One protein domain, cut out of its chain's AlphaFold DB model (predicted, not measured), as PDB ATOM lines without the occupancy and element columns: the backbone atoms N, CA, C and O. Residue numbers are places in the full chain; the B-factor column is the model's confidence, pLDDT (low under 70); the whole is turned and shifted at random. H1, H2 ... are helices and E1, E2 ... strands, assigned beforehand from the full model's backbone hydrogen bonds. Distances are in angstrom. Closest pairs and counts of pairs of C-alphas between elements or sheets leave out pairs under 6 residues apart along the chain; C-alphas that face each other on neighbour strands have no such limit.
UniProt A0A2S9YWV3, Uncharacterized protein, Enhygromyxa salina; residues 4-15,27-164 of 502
ATOM      1  N   ASP A   4      -3.447  41.992  -2.949       80.31
ATOM      2  CA  ASP A   4      -3.932  43.232  -2.362       80.31
ATOM      3  C   ASP A   4      -4.465  44.169  -3.465       80.31
ATOM      4  O   ASP A   4      -5.538  44.754  -3.311       80.31
ATOM      5  N   ASP A   5      -3.826  44.146  -4.649       83.62
ATOM      6  CA  ASP A   5      -4.334  44.743  -5.899       83.62
ATOM      7  C   ASP A   5      -5.758  44.250  -6.244       83.62
ATOM      8  O   ASP A   5      -6.555  44.979  -6.832       83.62
ATOM      9  N   PHE A   6      -6.054  42.974  -5.960       87.88
ATOM     10  CA  PHE A   6      -7.323  42.328  -6.317       87.88
ATOM     11  C   PHE A   6      -8.439  42.674  -5.327       87.88
ATOM     12  O   PHE A   6      -9.590  42.833  -5.731       87.88
ATOM     13  N   LEU A   7      -8.098  42.823  -4.048       83.19
ATOM     14  CA  LEU A   7      -9.055  43.103  -2.982       83.19
ATOM     15  C   LEU A   7      -9.591  44.539  -3.045       83.19
ATOM     16  O   LEU A   7     -10.804  44.736  -3.028       83.19
ATOM     17  N   SER A   8      -8.717  45.538  -3.198       81.88
ATOM     18  CA  SER A   8      -9.137  46.951  -3.213       81.88
ATOM     19  C   SER A   8     -10.024  47.304  -4.423       81.88
ATOM     20  O   SER A   8     -10.917  48.149  -4.339       81.88
ATOM     21  N   ALA A   9      -9.860  46.594  -5.546       86.31
ATOM     22  CA  ALA A   9     -10.728  46.731  -6.718       86.31
ATOM     23  C   ALA A   9     -12.161  46.195  -6.501       86.31
ATOM     24  O   ALA A   9     -13.059  46.541  -7.267       86.31
ATOM     25  N   LEU A  10     -12.378  45.348  -5.487       85.25
ATOM     26  CA  LEU A  10     -13.674  44.738  -5.179       85.25
ATOM     27  C   LEU A  10     -14.558  45.658  -4.324       85.25
ATOM     28  O   LEU A  10     -15.760  45.766  -4.553       85.25
ATOM     29  N   GLU A  11     -13.931  46.330  -3.362       84.38
ATOM     30  CA  GLU A  11     -14.542  47.168  -2.324       84.38
ATOM     31  C   GLU A  11     -15.291  48.381  -2.908       84.38
ATOM     32  O   GLU A  11     -16.453  48.620  -2.590       84.38
ATOM     33  N   ASN A  12     -14.681  49.063  -3.881       82.12
ATOM     34  CA  ASN A  12     -15.254  50.232  -4.563       82.12
ATOM     35  C   ASN A  12     -16.572  49.948  -5.323       82.12
ATOM     36  O   ASN A  12     -17.290  50.879  -5.666       82.12
ATOM     37  N   LEU A  13     -16.892  48.682  -5.625       80.19
ATOM     38  CA  LEU A  13     -18.121  48.291  -6.336       80.19
ATOM     39  C   LEU A  13     -19.291  47.961  -5.393       80.19
ATOM     40  O   LEU A  13     -20.382  47.627  -5.860       80.19
ATOM     41  N   ILE A  14     -19.055  48.006  -4.080       76.25
ATOM     42  CA  ILE A  14     -20.004  47.583  -3.048       76.25
ATOM     43  C   ILE A  14     -20.729  48.775  -2.422       76.25
ATOM     44  O   ILE A  14     -21.943  48.710  -2.259       76.25
ATOM     45  N   GLU A  15     -20.035  49.877  -2.135       73.81
ATOM     46  CA  GLU A  15     -20.638  51.041  -1.463       73.81
ATOM     47  C   GLU A  15     -21.796  51.665  -2.271       73.81
ATOM     48  O   GLU A  15     -22.846  51.979  -1.710       73.81
ATOM     49  N   GLY A  27     -41.099  32.853  11.374       53.84
ATOM     50  CA  GLY A  27     -41.306  31.403  11.122       53.84
ATOM     51  C   GLY A  27     -40.398  30.324  11.773       53.84
ATOM     52  O   GLY A  27     -40.738  29.145  11.697       53.84
ATOM     53  N   ASN A  28     -39.265  30.665  12.402       52.91
ATOM     54  CA  ASN A  28     -38.117  29.736  12.521       52.91
ATOM     55  C   ASN A  28     -38.099  28.644  13.612       52.91
ATOM     56  O   ASN A  28     -38.767  28.720  14.643       52.91
ATOM     57  N   PHE A  29     -37.231  27.642  13.389       46.28
ATOM     58  CA  PHE A  29     -36.917  26.534  14.302       46.28
ATOM     59  C   PHE A  29     -35.426  26.141  14.215       46.28
ATOM     60  O   PHE A  29     -34.913  25.970  13.114       46.28
ATOM     61  N   SER A  30     -34.754  25.937  15.360       56.19
ATOM     62  CA  SER A  30     -33.315  25.593  15.459       56.19
ATOM     63  C   SER A  30     -32.400  26.521  14.648       56.19
ATOM     64  O   SER A  30     -31.799  26.121  13.653       56.19
ATOM     65  N   CYS A  31     -32.320  27.764  15.112       56.03
ATOM     66  CA  CYS A  31     -31.610  28.864  14.477       56.03
ATOM     67  C   CYS A  31     -30.830  29.628  15.553       56.03
ATOM     68  O   CYS A  31     -31.413  29.975  16.582       56.03
ATOM     69  N   GLU A  32     -29.543  29.866  15.319       53.59
ATOM     70  CA  GLU A  32     -28.688  30.716  16.155       53.59
ATOM     71  C   GLU A  32     -28.441  32.021  15.374       53.59
ATOM     72  O   GLU A  32     -28.260  31.990  14.158       53.59
ATOM     73  N   ASP A  33     -28.602  33.157  16.059       55.62
ATOM     74  CA  ASP A  33     -28.622  34.552  15.566       55.62
ATOM     75  C   ASP A  33     -29.620  34.946  14.441       55.62
ATOM     76  O   ASP A  33     -29.898  36.131  14.279       55.62
ATOM     77  N   CYS A  34     -30.279  33.989  13.772       59.19
ATOM     78  CA  CYS A  34     -31.253  34.206  12.684       59.19
ATOM     79  C   CYS A  34     -32.341  35.274  12.910       59.19
ATOM     80  O   CYS A  34     -33.053  35.245  13.921       59.19
ATOM     81  N   ARG A  35     -32.607  36.096  11.880       53.91
ATOM     82  CA  ARG A  35     -33.579  37.206  11.936       53.91
ATOM     83  C   ARG A  35     -34.816  37.184  11.028       53.91
ATOM     84  O   ARG A  35     -35.681  37.994  11.334       53.91
ATOM     85  N   ALA A  36     -35.002  36.283  10.043       51.69
ATOM     86  CA  ALA A  36     -36.351  35.982   9.472       51.69
ATOM     87  C   ALA A  36     -36.485  34.806   8.456       51.69
ATOM     88  O   ALA A  36     -37.423  34.767   7.667       51.69
ATOM     89  N   CYS A  37     -35.618  33.791   8.487       62.72
ATOM     90  CA  CYS A  37     -35.633  32.690   7.505       62.72
ATOM     91  C   CYS A  37     -36.840  31.708   7.514       62.72
ATOM     92  O   CYS A  37     -37.742  31.794   8.347       62.72
ATOM     93  N   ASN A  38     -36.826  30.754   6.572       55.09
ATOM     94  CA  ASN A  38     -37.750  29.629   6.396       55.09
ATOM     95  C   ASN A  38     -37.151  28.530   5.480       55.09
ATOM     96  O   ASN A  38     -36.273  28.762   4.657       55.09
ATOM     97  N   HIS A  39     -37.632  27.285   5.493       50.81
ATOM     98  CA  HIS A  39     -37.774  26.441   6.688       50.81
ATOM     99  C   HIS A  39     -36.458  25.682   7.019       50.81
ATOM    100  O   HIS A  39     -36.453  24.838   7.915       50.81
ATOM    101  N   CYS A  40     -35.365  25.999   6.303       67.19
ATOM    102  CA  CYS A  40     -33.960  25.726   6.653       67.19
ATOM    103  C   CYS A  40     -33.469  24.258   6.748       67.19
ATOM    104  O   CYS A  40     -34.225  23.311   7.005       67.19
ATOM    105  N   ARG A  41     -32.138  24.079   6.592       62.53
ATOM    106  CA  ARG A  41     -31.333  22.926   7.081       62.53
ATOM    107  C   ARG A  41     -29.845  23.025   6.719       62.53
ATOM    108  O   ARG A  41     -29.495  22.742   5.588       62.53
ATOM    109  N   PHE A  42     -28.900  23.329   7.597       63.31
ATOM    110  CA  PHE A  42     -28.976  24.028   8.880       63.31
ATOM    111  C   PHE A  42     -28.086  25.284   8.772       63.31
ATOM    112  O   PHE A  42     -27.233  25.336   7.879       63.31
ATOM    113  N   CYS A  43     -28.344  26.300   9.598       68.62
ATOM    114  CA  CYS A  43     -27.979  27.693   9.313       68.62
ATOM    115  C   CYS A  43     -27.077  28.326  10.397       68.62
ATOM    116  O   CYS A  43     -27.317  28.067  11.574       68.62
ATOM    117  N   ILE A  44     -26.080  29.146  10.012       69.94
ATOM    118  CA  ILE A  44     -25.153  29.902  10.895       69.94
ATOM    119  C   ILE A  44     -24.869  31.318  10.318       69.94
ATOM    120  O   ILE A  44     -24.864  31.489   9.095       69.94
ATOM    121  N   GLY A  45     -24.670  32.344  11.164       65.06
ATOM    122  CA  GLY A  45     -24.386  33.752  10.788       65.06
ATOM    123  C   GLY A  45     -25.637  34.643  10.834       65.06
ATOM    124  O   GLY A  45     -25.925  35.253  11.849       65.06
ATOM    125  N   CYS A  46     -26.420  34.590   9.760       70.31
ATOM    126  CA  CYS A  46     -27.888  34.611   9.739       70.31
ATOM    127  C   CYS A  46     -28.734  35.879  10.006       70.31
ATOM    128  O   CYS A  46     -29.150  36.126  11.129       70.31
ATOM    129  N   ASP A  47     -29.319  36.418   8.922       63.94
ATOM    130  CA  ASP A  47     -30.633  37.091   8.927       63.94
ATOM    131  C   ASP A  47     -31.780  36.220   8.324       63.94
ATOM    132  O   ASP A  47     -32.394  35.446   9.068       63.94
ATOM    133  N   SER A  48     -32.108  36.294   7.019       56.44
ATOM    134  CA  SER A  48     -33.436  35.899   6.483       56.44
ATOM    135  C   SER A  48     -33.500  35.170   5.107       56.44
ATOM    136  O   SER A  48     -33.988  35.687   4.107       56.44
ATOM    137  N   CYS A  49     -33.109  33.889   5.044       63.09
ATOM    138  CA  CYS A  49     -33.287  33.020   3.853       63.09
ATOM    139  C   CYS A  49     -34.686  32.393   3.651       63.09
ATOM    140  O   CYS A  49     -35.242  31.878   4.614       63.09
ATOM    141  N   GLU A  50     -35.135  32.177   2.406       61.81
ATOM    142  CA  GLU A  50     -36.170  31.170   2.052       61.81
ATOM    143  C   GLU A  50     -36.029  30.691   0.585       61.81
ATOM    144  O   GLU A  50     -36.015  31.513  -0.324       61.81
ATOM    145  N   ASP A  51     -35.945  29.398   0.238       63.38
ATOM    146  CA  ASP A  51     -35.522  28.232   1.032       63.38
ATOM    147  C   ASP A  51     -33.989  28.165   1.211       63.38
ATOM    148  O   ASP A  51     -33.215  28.835   0.522       63.38
ATOM    149  N   CYS A  52     -33.518  27.235   2.047       64.62
ATOM    150  CA  CYS A  52     -32.088  26.951   2.190       64.62
ATOM    151  C   CYS A  52     -31.767  25.523   2.658       64.62
ATOM    152  O   CYS A  52     -32.431  24.978   3.544       64.62
ATOM    153  N   THR A  53     -30.713  24.910   2.097       62.41
ATOM    154  CA  THR A  53     -30.139  23.633   2.576       62.41
ATOM    155  C   THR A  53     -28.688  23.413   2.082       62.41
ATOM    156  O   THR A  53     -28.481  22.825   1.027       62.41
ATOM    157  N   TYR A  54     -27.579  23.777   2.730       65.69
ATOM    158  CA  TYR A  54     -27.290  24.354   4.051       65.69
ATOM    159  C   TYR A  54     -26.741  25.784   3.902       65.69
ATOM    160  O   TYR A  54     -26.502  26.225   2.774       65.69
ATOM    161  N   CYS A  55     -26.525  26.478   5.027       64.81
ATOM    162  CA  CYS A  55     -26.108  27.879   5.068       64.81
ATOM    163  C   CYS A  55     -25.160  28.144   6.235       64.81
ATOM    164  O   CYS A  55     -25.588  28.315   7.367       64.81
ATOM    165  N   ASP A  56     -23.872  28.140   5.984       66.06
ATOM    166  CA  ASP A  56     -22.892  27.966   7.045       66.06
ATOM    167  C   ASP A  56     -21.612  28.640   6.563       66.06
ATOM    168  O   ASP A  56     -20.733  27.970   6.079       66.06
ATOM    169  N   GLU A  57     -21.429  29.950   6.517       67.19
ATOM    170  CA  GLU A  57     -22.192  31.064   7.078       67.19
ATOM    171  C   GLU A  57     -23.078  31.767   6.009       67.19
ATOM    172  O   GLU A  57     -22.635  31.938   4.876       67.19
ATOM    173  N   CYS A  58     -24.314  32.196   6.302       64.00
ATOM    174  CA  CYS A  58     -25.129  33.054   5.393       64.00
ATOM    175  C   CYS A  58     -25.875  34.158   6.201       64.00
ATOM    176  O   CYS A  58     -25.302  34.594   7.192       64.00
ATOM    177  N   LEU A  59     -27.077  34.708   5.925       58.91
ATOM    178  CA  LEU A  59     -28.277  34.271   5.173       58.91
ATOM    179  C   LEU A  59     -28.633  35.198   3.981       58.91
ATOM    180  O   LEU A  59     -27.882  35.235   3.014       58.91
ATOM    181  N   ASP A  60     -29.839  35.776   3.987       52.94
ATOM    182  CA  ASP A  60     -30.662  36.304   2.878       52.94
ATOM    183  C   ASP A  60     -30.505  35.619   1.506       52.94
ATOM    184  O   ASP A  60     -30.703  36.207   0.441       52.94
ATOM    185  N   CYS A  61     -30.207  34.318   1.519       62.97
ATOM    186  CA  CYS A  61     -30.273  33.465   0.344       62.97
ATOM    187  C   CYS A  61     -31.728  33.123   0.015       62.97
ATOM    188  O   CYS A  61     -32.459  32.571   0.840       62.97
ATOM    189  N   THR A  62     -32.120  33.338  -1.236       65.81
ATOM    190  CA  THR A  62     -33.435  32.924  -1.741       65.81
ATOM    191  C   THR A  62     -33.325  31.625  -2.549       65.81
ATOM    192  O   THR A  62     -32.759  31.606  -3.643       65.81
ATOM    193  N   SER A  63     -33.853  30.527  -1.995       62.91
ATOM    194  CA  SER A  63     -33.876  29.151  -2.534       62.91
ATOM    195  C   SER A  63     -32.503  28.561  -2.926       62.91
ATOM    196  O   SER A  63     -32.230  28.337  -4.108       62.91
ATOM    197  N   GLY A  64     -31.631  28.276  -1.943       65.88
ATOM    198  CA  GLY A  64     -30.231  27.838  -2.162       65.88
ATOM    199  C   GLY A  64     -29.832  26.431  -1.657       65.88
ATOM    200  O   GLY A  64     -30.353  25.937  -0.656       65.88
ATOM    201  N   THR A  65     -28.852  25.793  -2.321       65.31
ATOM    202  CA  THR A  65     -28.229  24.488  -1.943       65.31
ATOM    203  C   THR A  65     -26.779  24.362  -2.469       65.31
ATOM    204  O   THR A  65     -26.567  24.317  -3.673       65.31
ATOM    205  N   GLN A  66     -25.698  24.233  -1.697       67.12
ATOM    206  CA  GLN A  66     -25.442  24.468  -0.269       67.12
ATOM    207  C   GLN A  66     -24.378  25.589  -0.183       67.12
ATOM    208  O   GLN A  66     -23.584  25.716  -1.120       67.12
ATOM    209  N   CYS A  67     -24.368  26.395   0.881       66.06
ATOM    210  CA  CYS A  67     -23.692  27.701   0.894       66.06
ATOM    211  C   CYS A  67     -22.768  27.893   2.112       66.06
ATOM    212  O   CYS A  67     -23.155  27.523   3.224       66.06
ATOM    213  N   LYS A  68     -21.613  28.548   1.912       76.31
ATOM    214  CA  LYS A  68     -20.779  29.158   2.968       76.31
ATOM    215  C   LYS A  68     -20.408  30.602   2.589       76.31
ATOM    216  O   LYS A  68     -20.274  30.891   1.403       76.31
ATOM    217  N   ARG A  69     -20.294  31.498   3.579       84.81
ATOM    218  CA  ARG A  69     -20.117  32.971   3.468       84.81
ATOM    219  C   ARG A  69     -20.731  33.573   2.197       84.81
ATOM    220  O   ARG A  69     -20.035  34.051   1.304       84.81
ATOM    221  N   CYS A  70     -22.057  33.477   2.099       84.31
ATOM    222  CA  CYS A  70     -22.823  34.017   0.975       84.31
ATOM    223  C   CYS A  70     -23.699  35.197   1.415       84.31
ATOM    224  O   CYS A  70     -24.389  35.092   2.427       84.31
ATOM    225  N   VAL A  71     -23.693  36.282   0.632       88.44
ATOM    226  CA  VAL A  71     -24.412  37.541   0.919       88.44
ATOM    227  C   VAL A  71     -25.312  37.911  -0.267       88.44
ATOM    228  O   VAL A  71     -24.850  37.925  -1.409       88.44
ATOM    229  N   ASN A  72     -26.593  38.213  -0.021       88.81
ATOM    230  CA  ASN A  72     -27.570  38.675  -1.028       88.81
ATOM    231  C   ASN A  72     -27.627  37.802  -2.307       88.81
ATOM    232  O   ASN A  72     -27.509  38.301  -3.430       88.81
ATOM    233  N   CYS A  73     -27.728  36.477  -2.153       87.94
ATOM    234  CA  CYS A  73     -27.611  35.533  -3.272       87.94
ATOM    235  C   CYS A  73     -28.935  34.826  -3.617       87.94
ATOM    236  O   CYS A  73     -29.582  34.199  -2.781       87.94
ATOM    237  N   GLU A  74     -29.317  34.862  -4.895       91.25
ATOM    238  CA  GLU A  74     -30.619  34.403  -5.391       91.25
ATOM    239  C   GLU A  74     -30.473  33.139  -6.256       91.25
ATOM    240  O   GLU A  74     -29.766  33.148  -7.265       91.25
ATOM    241  N   LYS A  75     -31.172  32.048  -5.912       90.94
ATOM    242  CA  LYS A  75     -31.213  30.776  -6.675       90.94
ATOM    243  C   LYS A  75     -29.831  30.153  -6.952       90.94
ATOM    244  O   LYS A  75     -29.643  29.461  -7.957       90.94
ATOM    245  N   VAL A  76     -28.857  30.405  -6.078       89.75
ATOM    246  CA  VAL A  76     -27.474  29.924  -6.222       89.75
ATOM    247  C   VAL A  76     -27.300  28.463  -5.795       89.75
ATOM    248  O   VAL A  76     -28.090  27.911  -5.022       89.75
ATOM    249  N   SER A  77     -26.251  27.798  -6.291       91.88
ATOM    250  CA  SER A  77     -25.905  26.438  -5.849       91.88
ATOM    251  C   SER A  77     -24.398  26.210  -5.732       91.88
ATOM    252  O   SER A  77     -23.656  26.541  -6.653       91.88
ATOM    253  N   TYR A  78     -23.945  25.584  -4.643       92.06
ATOM    254  CA  TYR A  78     -22.520  25.346  -4.348       92.06
ATOM    255  C   TYR A  78     -21.678  26.625  -4.482       92.06
ATOM    256  O   TYR A  78     -20.883  26.758  -5.412       92.06
ATOM    257  N   CYS A  79     -21.912  27.589  -3.594       90.25
ATOM    258  CA  CYS A  79     -21.185  28.857  -3.567       90.25
ATOM    259  C   CYS A  79     -20.477  29.026  -2.217       90.25
ATOM    260  O   CYS A  79     -21.013  28.639  -1.175       90.25
ATOM    261  N   ASP A  80     -19.263  29.561  -2.282       90.88
ATOM    262  CA  ASP A  80     -18.341  29.781  -1.165       90.88
ATOM    263  C   ASP A  80     -17.768  31.196  -1.327       90.88
ATOM    264  O   ASP A  80     -17.423  31.574  -2.453       90.88
ATOM    265  N   ASP A  81     -17.723  31.997  -0.261       90.38
ATOM    266  CA  ASP A  81     -17.247  33.391  -0.290       90.38
ATOM    267  C   ASP A  81     -17.813  34.186  -1.495       90.38
ATOM    268  O   ASP A  81     -17.082  34.532  -2.424       90.38
ATOM    269  N   SER A  82     -19.136  34.382  -1.577       92.25
ATOM    270  CA  SER A  82     -19.782  34.939  -2.786       92.25
ATOM    271  C   SER A  82     -20.950  35.892  -2.497       92.25
ATOM    272  O   SER A  82     -21.785  35.630  -1.635       92.25
ATOM    273  N   ARG A  83     -21.042  36.992  -3.256       91.62
ATOM    274  CA  ARG A  83     -21.941  38.126  -2.975       91.62
ATOM    275  C   ARG A  83     -22.750  38.589  -4.198       91.62
ATOM    276  O   ARG A  83     -22.254  38.550  -5.321       91.62
ATOM    277  N   ASP A  84     -23.989  39.049  -3.991       92.69
ATOM    278  CA  ASP A  84     -24.885  39.629  -5.020       92.69
ATOM    279  C   ASP A  84     -25.120  38.706  -6.252       92.69
ATOM    280  O   ASP A  84     -25.479  39.159  -7.340       92.69
ATOM    281  N   CYS A  85     -24.896  37.392  -6.115       94.06
ATOM    282  CA  CYS A  85     -24.919  36.442  -7.231       94.06
ATOM    283  C   CYS A  85     -26.321  35.867  -7.497       94.06
ATOM    284  O   CYS A  85     -27.066  35.543  -6.573       94.06
ATOM    285  N   LYS A  86     -26.672  35.688  -8.778       94.88
ATOM    286  CA  LYS A  86     -28.013  35.276  -9.234       94.88
ATOM    287  C   LYS A  86     -27.959  34.066 -10.167       94.88
ATOM    288  O   LYS A  86     -27.133  34.024 -11.081       94.88
ATOM    289  N   SER A  87     -28.818  33.071  -9.933       95.06
ATOM    290  CA  SER A  87     -28.993  31.840 -10.742       95.06
ATOM    291  C   SER A  87     -27.720  31.009 -11.006       95.06
ATOM    292  O   SER A  87     -27.713  30.106 -11.845       95.06
ATOM    293  N   SER A  88     -26.627  31.306 -10.299       96.12
ATOM    294  CA  SER A  88     -25.268  30.857 -10.625       96.12
ATOM    295  C   SER A  88     -24.833  29.634  -9.811       96.12
ATOM    296  O   SER A  88     -25.396  29.345  -8.752       96.12
ATOM    297  N   ARG A  89     -23.831  28.885 -10.300       95.56
ATOM    298  CA  ARG A  89     -23.378  27.632  -9.666       95.56
ATOM    299  C   ARG A  89     -21.866  27.438  -9.639       95.56
ATOM    300  O   ARG A  89     -21.178  27.756 -10.606       95.56
ATOM    301  N   TYR A  90     -21.370  26.785  -8.588       95.75
ATOM    302  CA  TYR A  90     -19.940  26.496  -8.408       95.75
ATOM    303  C   TYR A  90     -19.093  27.774  -8.464       95.75
ATOM    304  O   TYR A  90     -18.176  27.881  -9.284       95.75
ATOM    305  N   LEU A  91     -19.463  28.745  -7.629       95.25
ATOM    306  CA  LEU A  91     -18.760  30.016  -7.479       95.25
ATOM    307  C   LEU A  91     -17.833  29.988  -6.262       95.25
ATOM    308  O   LEU A  91     -18.139  29.363  -5.244       95.25
ATOM    309  N   THR A  92     -16.709  30.688  -6.369       94.00
ATOM    310  CA  THR A  92     -15.773  30.916  -5.263       94.00
ATOM    311  C   THR A  92     -15.177  32.315  -5.401       94.00
ATOM    312  O   THR A  92     -14.700  32.653  -6.487       94.00
ATOM    313  N   LEU A  93     -15.196  33.137  -4.347       93.44
ATOM    314  CA  LEU A  93     -14.735  34.539  -4.384       93.44
ATOM    315  C   LEU A  93     -15.435  35.389  -5.473       93.44
ATOM    316  O   LEU A  93     -14.779  36.152  -6.179       93.44
ATOM    317  N   CYS A  94     -16.740  35.209  -5.705       95.06
ATOM    318  CA  CYS A  94     -17.445  35.854  -6.826       95.06
ATOM    319  C   CYS A  94     -18.437  36.934  -6.385       95.06
ATOM    320  O   CYS A  94     -19.179  36.741  -5.424       95.06
ATOM    321  N   VAL A  95     -18.500  38.040  -7.134       94.62
ATOM    322  CA  VAL A  95     -19.383  39.182  -6.839       94.62
ATOM    323  C   VAL A  95     -20.230  39.566  -8.058       94.62
ATOM    324  O   VAL A  95     -19.738  39.596  -9.189       94.62
ATOM    325  N   ALA A  96     -21.518  39.843  -7.837       94.75
ATOM    326  CA  ALA A  96     -22.479  40.324  -8.840       94.75
ATOM    327  C   ALA A  96     -22.577  39.469 -10.129       94.75
ATOM    328  O   ALA A  96     -22.829  39.984 -11.220       94.75
ATOM    329  N   CYS A  97     -22.354  38.153 -10.032       97.00
ATOM    330  CA  CYS A  97     -22.383  37.245 -11.183       97.00
ATOM    331  C   CYS A  97     -23.791  36.686 -11.451       97.00
ATOM    332  O   CYS A  97     -24.489  36.268 -10.526       97.00
ATOM    333  N   THR A  98     -24.198  36.640 -12.724       97.25
ATOM    334  CA  THR A  98     -25.541  36.207 -13.161       97.25
ATOM    335  C   THR A  98     -25.458  35.046 -14.156       97.25
ATOM    336  O   THR A  98     -24.747  35.136 -15.152       97.25
ATOM    337  N   ASP A  99     -26.188  33.953 -13.910       97.31
ATOM    338  CA  ASP A  99     -26.196  32.732 -14.745       97.31
ATOM    339  C   ASP A  99     -24.791  32.130 -15.025       97.31
ATOM    340  O   ASP A  99     -24.565  31.471 -16.042       97.31
ATOM    341  N   CYS A 100     -23.823  32.345 -14.128       98.00
ATOM    342  CA  CYS A 100     -22.440  31.879 -14.270       98.00
ATOM    343  C   CYS A 100     -22.233  30.465 -13.700       98.00
ATOM    344  O   CYS A 100     -22.869  30.073 -12.717       98.00
ATOM    345  N   VAL A 101     -21.300  29.703 -14.283       97.75
ATOM    346  CA  VAL A 101     -20.975  28.327 -13.862       97.75
ATOM    347  C   VAL A 101     -19.462  28.118 -13.795       97.75
ATOM    348  O   VAL A 101     -18.761  28.399 -14.762       97.75
ATOM    349  N   HIS A 102     -18.939  27.580 -12.689       97.69
ATOM    350  CA  HIS A 102     -17.491  27.376 -12.499       97.69
ATOM    351  C   HIS A 102     -16.693  28.674 -12.734       97.69
ATOM    352  O   HIS A 102     -15.947  28.797 -13.708       97.69
ATOM    353  N   CYS A 103     -16.887  29.652 -11.850       97.81
ATOM    354  CA  CYS A 103     -16.140  30.908 -11.855       97.81
ATOM    355  C   CYS A 103     -15.426  31.102 -10.511       97.81
ATOM    356  O   CYS A 103     -15.955  30.743  -9.457       97.81
ATOM    357  N   LEU A 104     -14.214  31.652 -10.571       96.38
ATOM    358  CA  LEU A 104     -13.312  31.820  -9.434       96.38
ATOM    359  C   LEU A 104     -12.760  33.248  -9.432       96.38
ATOM    360  O   LEU A 104     -12.187  33.671 -10.436       96.38
ATOM    361  N   ALA A 105     -12.906  33.983  -8.330       95.06
ATOM    362  CA  ALA A 105     -12.424  35.365  -8.220       95.06
ATOM    363  C   ALA A 105     -12.951  36.270  -9.362       95.06
ATOM    364  O   ALA A 105     -12.177  36.946 -10.039       95.06
ATOM    365  N   CYS A 106     -14.254  36.202  -9.662       96.56
ATOM    366  CA  CYS A 106     -14.879  36.869 -10.815       96.56
ATOM    367  C   CYS A 106     -15.924  37.911 -10.393       96.56
ATOM    368  O   CYS A 106     -16.633  37.726  -9.405       96.56
ATOM    369  N   VAL A 107     -16.044  38.990 -11.172       96.50
ATOM    370  CA  VAL A 107     -16.873  40.159 -10.839       96.50
ATOM    371  C   VAL A 107     -17.714  40.586 -12.041       96.50
ATOM    372  O   VAL A 107     -17.178  40.771 -13.134       96.50
ATOM    373  N   GLY A 108     -19.027  40.748 -11.846       96.25
ATOM    374  CA  GLY A 108     -19.946  41.334 -12.836       96.25
ATOM    375  C   GLY A 108     -20.167  40.516 -14.118       96.25
ATOM    376  O   GLY A 108     -20.665  41.045 -15.112       96.25
ATOM    377  N   LEU A 109     -19.782  39.235 -14.140       97.69
ATOM    378  CA  LEU A 109     -19.951  38.378 -15.315       97.69
ATOM    379  C   LEU A 109     -21.409  37.928 -15.492       97.69
ATOM    380  O   LEU A 109     -22.123  37.678 -14.522       97.69
ATOM    381  N   THR A 110     -21.831  37.763 -16.749       97.81
ATOM    382  CA  THR A 110     -23.140  37.197 -17.115       97.81
ATOM    383  C   THR A 110     -22.960  36.010 -18.062       97.81
ATOM    384  O   THR A 110     -22.307  36.151 -19.097       97.81
ATOM    385  N   GLY A 111     -23.531  34.847 -17.730       97.62
ATOM    386  CA  GLY A 111     -23.519  33.648 -18.583       97.62
ATOM    387  C   GLY A 111     -22.128  33.045 -18.838       97.62
ATOM    388  O   GLY A 111     -21.895  32.460 -19.897       97.62
ATOM    389  N   ALA A 112     -21.179  33.240 -17.917       98.06
ATOM    390  CA  ALA A 112     -19.780  32.846 -18.088       98.06
ATOM    391  C   ALA A 112     -19.484  31.423 -17.572       98.06
ATOM    392  O   ALA A 112     -20.024  30.995 -16.552       98.06
ATOM    393  N   GLU A 113     -18.575  30.711 -18.255       98.19
ATOM    394  CA  GLU A 113     -18.113  29.366 -17.872       98.19
ATOM    395  C   GLU A 113     -16.580  29.240 -17.865       98.19
ATOM    396  O   GLU A 113     -15.929  29.570 -18.864       98.19
ATOM    397  N   PHE A 114     -16.015  28.690 -16.781       98.12
ATOM    398  CA  PHE A 114     -14.569  28.461 -16.576       98.12
ATOM    399  C   PHE A 114     -13.716  29.741 -16.602       98.12
ATOM    400  O   PHE A 114     -12.669  29.803 -17.256       98.12
ATOM    401  N   TYR A 115     -14.161  30.768 -15.875       98.31
ATOM    402  CA  TYR A 115     -13.436  32.032 -15.722       98.31
ATOM    403  C   TYR A 115     -12.649  32.079 -14.405       98.31
ATOM    404  O   TYR A 115     -13.091  31.559 -13.379       98.31
ATOM    405  N   VAL A 116     -11.475  32.710 -14.450       97.31
ATOM    406  CA  VAL A 116     -10.636  33.025 -13.285       97.31
ATOM    407  C   VAL A 116     -10.156  34.467 -13.435       97.31
ATOM    408  O   VAL A 116      -9.561  34.776 -14.464       97.31
ATOM    409  N   LEU A 117     -10.403  35.343 -12.451       95.56
ATOM    410  CA  LEU A 117     -10.050  36.778 -12.527       95.56
ATOM    411  C   LEU A 117     -10.613  37.473 -13.785       95.56
ATOM    412  O   LEU A 117      -9.915  38.216 -14.470       95.56
ATOM    413  N   ASN A 118     -11.867  37.172 -14.138       96.94
ATOM    414  CA  ASN A 118     -12.530  37.589 -15.384       96.94
ATOM    415  C   ASN A 118     -11.820  37.180 -16.702       96.94
ATOM    416  O   ASN A 118     -12.311  37.503 -17.786       96.94
ATOM    417  N   GLU A 119     -10.760  36.368 -16.655       97.44
ATOM    418  CA  GLU A 119     -10.148  35.743 -17.828       97.44
ATOM    419  C   GLU A 119     -10.695  34.330 -18.071       97.44
ATOM    420  O   GLU A 119     -10.816  33.511 -17.156       97.44
ATOM    421  N   LYS A 120     -10.967  33.995 -19.336       97.88
ATOM    422  CA  LYS A 120     -11.409  32.651 -19.723       97.88
ATOM    423  C   LYS A 120     -10.243  31.662 -19.680       97.88
ATOM    424  O   LYS A 120      -9.255  31.843 -20.390       97.88
ATOM    425  N   ARG A 121     -10.375  30.578 -18.912       98.19
ATOM    426  CA  ARG A 121      -9.359  29.518 -18.789       98.19
ATOM    427  C   ARG A 121      -9.834  28.207 -19.409       98.19
ATOM    428  O   ARG A 121     -11.027  27.984 -19.612       98.19
ATOM    429  N   THR A 122      -8.907  27.301 -19.722       97.88
ATOM    430  CA  THR A 122      -9.301  25.932 -20.066       97.88
ATOM    431  C   THR A 122      -9.767  25.198 -18.811       97.88
ATOM    432  O   THR A 122      -9.281  25.429 -17.702       97.88
ATOM    433  N   ARG A 123     -10.665  24.222 -18.984       97.44
ATOM    434  CA  ARG A 123     -11.176  23.385 -17.887       97.44
ATOM    435  C   ARG A 123     -10.063  22.726 -17.053       97.44
ATOM    436  O   ARG A 123     -10.247  22.518 -15.859       97.44
ATOM    437  N   LYS A 124      -8.915  22.393 -17.660       97.50
ATOM    438  CA  LYS A 124      -7.771  21.784 -16.958       97.50
ATOM    439  C   LYS A 124      -7.054  22.790 -16.050       97.50
ATOM    440  O   LYS A 124      -6.700  22.436 -14.932       97.50
ATOM    441  N   GLU A 125      -6.852  24.016 -16.525       97.12
ATOM    442  CA  GLU A 125      -6.221  25.094 -15.753       97.12
ATOM    443  C   GLU A 125      -7.130  25.544 -14.608       97.12
ATOM    444  O   GLU A 125      -6.660  25.658 -13.481       97.12
ATOM    445  N   TYR A 126      -8.434  25.693 -14.869       97.62
ATOM    446  CA  TYR A 126      -9.431  26.056 -13.858       97.62
ATOM    447  C   TYR A 126      -9.362  25.143 -12.622       97.62
ATOM    448  O   TYR A 126      -9.178  25.622 -11.506       97.62
ATOM    449  N   PHE A 127      -9.427  23.818 -12.806       96.56
ATOM    450  CA  PHE A 127      -9.371  22.872 -11.680       96.56
ATOM    451  C   PHE A 127      -7.980  22.732 -11.039       96.56
ATOM    452  O   PHE A 127      -7.887  22.234  -9.918       96.56
ATOM    453  N   ALA A 128      -6.906  23.170 -11.704       96.25
ATOM    454  CA  ALA A 128      -5.581  23.258 -11.089       96.25
ATOM    455  C   ALA A 128      -5.470  24.495 -10.178       96.25
ATOM    456  O   ALA A 128      -5.050  24.369  -9.029       96.25
ATOM    457  N   LEU A 129      -5.914  25.658 -10.670       94.94
ATOM    458  CA  LEU A 129      -5.926  26.923  -9.930       94.94
ATOM    459  C   LEU A 129      -6.885  26.877  -8.736       94.94
ATOM    460  O   LEU A 129      -6.500  27.275  -7.640       94.94
ATOM    461  N   LEU A 130      -8.093  26.326  -8.916       94.69
ATOM    462  CA  LEU A 130      -9.093  26.182  -7.852       94.69
ATOM    463  C   LEU A 130      -8.519  25.465  -6.624       94.69
ATOM    464  O   LEU A 130      -8.681  25.941  -5.506       94.69
ATOM    465  N   ARG A 131      -7.786  24.363  -6.834       94.62
ATOM    466  CA  ARG A 131      -7.146  23.617  -5.744       94.62
ATOM    467  C   ARG A 131      -6.060  24.417  -5.029       94.62
ATOM    468  O   ARG A 131      -6.040  24.441  -3.806       94.62
ATOM    469  N   GLN A 132      -5.178  25.073  -5.784       93.00
ATOM    470  CA  GLN A 132      -4.102  25.893  -5.214       93.00
ATOM    471  C   GLN A 132      -4.662  27.051  -4.381       93.00
ATOM    472  O   GLN A 132      -4.155  27.340  -3.302       93.00
ATOM    473  N   ILE A 133      -5.729  27.689  -4.867       91.19
ATOM    474  CA  ILE A 133      -6.388  28.802  -4.181       91.19
ATOM    475  C   ILE A 133      -7.141  28.311  -2.939       91.19
ATOM    476  O   ILE A 133      -6.989  28.925  -1.891       91.19
ATOM    477  N   GLN A 134      -7.847  27.176  -2.995       89.88
ATOM    478  CA  GLN A 134      -8.484  26.567  -1.816       89.88
ATOM    479  C   GLN A 134      -7.469  26.207  -0.718       89.88
ATOM    480  O   GLN A 134      -7.676  26.557   0.443       89.88
ATOM    481  N   GLU A 135      -6.349  25.573  -1.082       92.25
ATOM    482  CA  GLU A 135      -5.270  25.217  -0.147       92.25
ATOM    483  C   GLU A 135      -4.661  26.486   0.506       92.25
ATOM    484  O   GLU A 135      -4.515  26.545   1.727       92.25
ATOM    485  N   LEU A 136      -4.397  27.552  -0.270       90.56
ATOM    486  CA  LEU A 136      -3.876  28.834   0.241       90.56
ATOM    487  C   LEU A 136      -4.891  29.637   1.077       90.56
ATOM    488  O   LEU A 136      -4.507  30.262   2.071       90.56
ATOM    489  N   MET A 137      -6.168  29.642   0.686       87.62
ATOM    490  CA  MET A 137      -7.249  30.293   1.432       87.62
ATOM    491  C   MET A 137      -7.423  29.643   2.800       87.62
ATOM    492  O   MET A 137      -7.498  30.364   3.791       87.62
ATOM    493  N   GLN A 138      -7.429  28.308   2.877       87.44
ATOM    494  CA  GLN A 138      -7.576  27.605   4.149       87.44
ATOM    495  C   GLN A 138      -6.452  27.976   5.128       87.44
ATOM    496  O   GLN A 138      -6.743  28.412   6.240       87.44
ATOM    497  N   THR A 139      -5.180  27.910   4.710       92.62
ATOM    498  CA  THR A 139      -4.047  28.289   5.577       92.62
ATOM    499  C   THR A 139      -4.120  29.752   6.038       92.62
ATOM    500  O   THR A 139      -3.775  30.056   7.179       92.62
ATOM    501  N   ARG A 140      -4.604  30.672   5.192       89.69
ATOM    502  CA  ARG A 140      -4.830  32.071   5.597       89.69
ATOM    503  C   ARG A 140      -6.001  32.225   6.571       89.69
ATOM    504  O   ARG A 140      -5.871  32.966   7.542       89.69
ATOM    505  N   MET A 141      -7.107  31.512   6.362       84.94
ATOM    506  CA  MET A 141      -8.264  31.550   7.262       84.94
ATOM    507  C   MET A 141      -7.960  30.963   8.644       84.94
ATOM    508  O   MET A 141      -8.455  31.496   9.641       84.94
ATOM    509  N   GLU A 142      -7.118  29.929   8.709       88.75
ATOM    510  CA  GLU A 142      -6.560  29.357   9.944       88.75
ATOM    511  C   GLU A 142      -5.628  30.345  10.668       88.75
ATOM    512  O   GLU A 142      -5.623  30.398  11.896       88.75
ATOM    513  N   ALA A 143      -4.909  31.196   9.925       92.00
ATOM    514  CA  ALA A 143      -4.138  32.323  10.460       92.00
ATOM    515  C   ALA A 143      -4.995  33.567  10.807       92.00
ATOM    516  O   ALA A 143      -4.447  34.630  11.093       92.00
ATOM    517  N   GLY A 144      -6.329  33.460  10.770       85.25
ATOM    518  CA  GLY A 144      -7.265  34.535  11.122       85.25
ATOM    519  C   GLY A 144      -7.568  35.545  10.009       85.25
ATOM    520  O   GLY A 144      -8.439  36.389  10.193       85.25
ATOM    521  N   TRP A 145      -6.921  35.456   8.844       85.69
ATOM    522  CA  TRP A 145      -7.190  36.351   7.712       85.69
ATOM    523  C   TRP A 145      -8.561  36.068   7.073       85.69
ATOM    524  O   TRP A 145      -9.023  34.923   7.039       85.69
ATOM    525  N   ARG A 146      -9.208  37.106   6.536       80.88
ATOM    526  CA  ARG A 146     -10.471  37.041   5.785       80.88
ATOM    527  C   ARG A 146     -10.371  37.910   4.522       80.88
ATOM    528  O   ARG A 146      -9.624  38.887   4.549       80.88
ATOM    529  N   PRO A 147     -11.080  37.574   3.429       79.69
ATOM    530  CA  PRO A 147     -11.129  38.417   2.237       79.69
ATOM    531  C   PRO A 147     -12.014  39.662   2.478       79.69
ATOM    532  O   PRO A 147     -13.233  39.505   2.605       79.69
ATOM    533  N   PRO A 148     -11.457  40.891   2.520       75.19
ATOM    534  CA  PRO A 148     -12.268  42.109   2.561       75.19
ATOM    535  C   PRO A 148     -13.146  42.239   1.305       75.19
ATOM    536  O   PRO A 148     -12.891  41.609   0.275       75.19
ATOM    537  N   GLY A 149     -14.224  43.017   1.411       71.31
ATOM    538  CA  GLY A 149     -15.239  43.177   0.362       71.31
ATOM    539  C   GLY A 149     -16.195  41.986   0.179       71.31
ATOM    540  O   GLY A 149     -17.271  42.154  -0.382       71.31
ATOM    541  N   ILE A 150     -15.874  40.784   0.665       72.31
ATOM    542  CA  ILE A 150     -16.791  39.630   0.551       72.31
ATOM    543  C   ILE A 150     -17.682  39.491   1.793       72.31
ATOM    544  O   ILE A 150     -18.859  39.164   1.653       72.31
ATOM    545  N   GLY A 151     -17.151  39.862   2.962       58.12
ATOM    546  CA  GLY A 151     -17.915  40.210   4.160       58.12
ATOM    547  C   GLY A 151     -18.460  39.033   4.971       58.12
ATOM    548  O   GLY A 151     -19.262  38.226   4.500       58.12
ATOM    549  N   LEU A 152     -18.111  38.999   6.256       58.84
ATOM    550  CA  LEU A 152     -19.016  38.429   7.252       58.84
ATOM    551  C   LEU A 152     -20.168  39.419   7.484       58.84
ATOM    552  O   LEU A 152     -19.939  40.625   7.552       58.84
ATOM    553  N   ALA A 153     -21.400  38.931   7.668       52.09
ATOM    554  CA  ALA A 153     -22.561  39.798   7.924       52.09
ATOM    555  C   ALA A 153     -22.344  40.746   9.127       52.09
ATOM    556  O   ALA A 153     -22.779  41.895   9.106       52.09
ATOM    557  N   SER A 154     -21.589  40.295  10.134       50.31
ATOM    558  CA  SER A 154     -21.177  41.094  11.293       50.31
ATOM    559  C   SER A 154     -20.316  42.315  10.946       50.31
ATOM    560  O   SER A 154     -20.451  43.348  11.592       50.31
ATOM    561  N   GLU A 155     -19.449  42.227   9.932       58.66
ATOM    562  CA  GLU A 155     -18.546  43.324   9.542       58.66
ATOM    563  C   GLU A 155     -19.311  44.442   8.812       58.66
ATOM    564  O   GLU A 155     -19.042  45.623   9.022       58.66
ATOM    565  N   ILE A 156     -20.321  44.072   8.015       58.41
ATOM    566  CA  ILE A 156     -21.199  45.015   7.301       58.41
ATOM    567  C   ILE A 156     -22.055  45.809   8.306       58.41
ATOM    568  O   ILE A 156     -22.178  47.031   8.201       58.41
ATOM    569  N   ILE A 157     -22.597  45.136   9.329       54.19
ATOM    570  CA  ILE A 157     -23.398  45.782  10.382       54.19
ATOM    571  C   ILE A 157     -22.560  46.794  11.177       54.19
ATOM    572  O   ILE A 157     -23.024  47.915  11.401       54.19
ATOM    573  N   ASP A 158     -21.326  46.448  11.561       46.81
ATOM    574  CA  ASP A 158     -20.459  47.365  12.313       46.81
ATOM    575  C   ASP A 158     -19.984  48.565  11.474       46.81
ATOM    576  O   ASP A 158     -19.845  49.656  12.024       46.81
ATOM    577  N   ALA A 159     -19.828  48.446  10.150       48.81
ATOM    578  CA  ALA A 159     -19.547  49.596   9.279       48.81
ATOM    579  C   ALA A 159     -20.728  50.595   9.220       48.81
ATOM    580  O   ALA A 159     -20.550  51.814   9.345       48.81
ATOM    581  N   VAL A 160     -21.959  50.084   9.105       43.28
ATOM    582  CA  VAL A 160     -23.197  50.892   9.109       43.28
ATOM    583  C   VAL A 160     -23.515  51.456  10.508       43.28
ATOM    584  O   VAL A 160     -24.160  52.502  10.634       43.28
ATOM    585  N   ALA A 161     -23.030  50.818  11.577       41.31
ATOM    586  CA  ALA A 161     -23.105  51.343  12.940       41.31
ATOM    587  C   ALA A 161     -22.028  52.408  13.223       41.31
ATOM    588  O   ALA A 161     -22.352  53.485  13.727       41.31
ATOM    589  N   ALA A 162     -20.766  52.161  12.860       42.62
ATOM    590  CA  ALA A 162     -19.648  53.079  13.092       42.62
ATOM    591  C   ALA A 162     -19.803  54.398  12.320       42.62
ATOM    592  O   ALA A 162     -19.482  55.463  12.841       42.62
ATOM    593  N   SER A 163     -20.388  54.360  11.119       41.72
ATOM    594  CA  SER A 163     -20.736  55.564  10.346       41.72
ATOM    595  C   SER A 163     -21.847  56.425  10.979       41.72
ATOM    596  O   SER A 163     -22.058  57.560  10.548       41.72
ATOM    597  N   ARG A 164     -22.526  55.946  12.035       40.81
ATOM    598  CA  ARG A 164     -23.485  56.730  12.838       40.81
ATOM    599  C   ARG A 164     -22.899  57.325  14.119       40.81
ATOM    600  O   ARG A 164     -23.568  58.167  14.720       40.81
TER     601      ARG A 164
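Overview. This is residues 4 to 15 and 27 to 164 of the 502 residues of an uncharacterized protein of Enhygromyxa salina (UniProt A0A2S9YWV3). The chain winds in stacked turns, a solenoid with one parallel strand from each turn, E1 to E7 in a row; H2 packs slantwise over E6 and E7 at one end, and H1 and H3 lie off the side where the strands end. Residues 27 to 42, with no named element, wind on beyond E1, while residues 138 to 144 and 155 to 164 stick out. The 150 printed residues hold three named helices and seven strands in the order H1 E1 E2 E3 E4 E5 E6 E7 H2 H3; the sheets are E1 E2 and E3 E4 E5 E6 E7, both parallel. The class is mixed, with 74 residues, under half, in named elements; the whole is compact, with a radius of gyration of the C-alphas of 15.2 A and spans of 45 by 32 by 28 A.

Arrangement. Look first at H1, residues 4 to 11; it is apart from E5, residues 89 to 95, but only just, at 8.1 A. Past the cut, E1, residues 43 to 45, is parallel to E2, residues 55 to 58, with N 44 and O 55 2.8 A apart. The C-alphas of Glu 57 and Arg 69, the closest of E2 and E3, residues 65 to 71, are 4.6 A apart. E3 is an edge strand of a twisted sheet; it is parallel to E4, residues 77 to 83, with N 71 and O 82 at 3.0 A. E4 is parallel to E5, with N 83 and O 94 at 2.9 A. E5 is parallel to E6, residues 101 to 104, with N 102 and O 89 at 3.1 A. E6 is parallel to E7, residues 113 to 116, with N 104 and O 115 at 3.0 A. H2, residues 123 to 142, is on one face of this sheet, making two layers, a helix layer on a sheet, at a height over the sheet of 8.4 A. It lies over E7 and, only just, with 3 C-alphas, over E6, slantwise at 48 degrees to E7 on the local plane; the C-alphas of Phe 114 and Arg 123 are the closest of E7 and H2, 6.2 A apart. H3, residues 153 to 162, is apart from H2; its closest C-alpha to E1 is that of Ala 153, 6.9 A from that of Gly 45. Every O i to N i+4 pair is within hydrogen-bond range in H3, 15 of 16 in H2 and 1 of 4 in H1, where 2 of 5 O i to N i+3 pairs are.

Along the chain. Find C-alpha 4 at (-3.932, 43.232, -2.362), where H1 begins and runs 11.3 A. E3 begins at C-alpha 65, (-28.229, 24.488, -1.943), and runs 13.9 A; E4 runs 12.7 A and E5 12.5 A. H2 runs 28.8 A, and H3 runs 14.5 A to C-alpha 162 at (-19.648, 53.079, 13.092).

Size, cuts and confidence. The two C-alphas farthest apart, of Lys 124 and Arg 164, are 48.5 A apart. Residues 16 to 26 are not printed, and C-alphas 15 and 27 are 31.2 A apart across the cut. Of the links printed whole, none is long. The mean pLDDT of the printed part is 79.1; residues 27 to 45, 47 to 67 and 151 to 164 of the model are under 70.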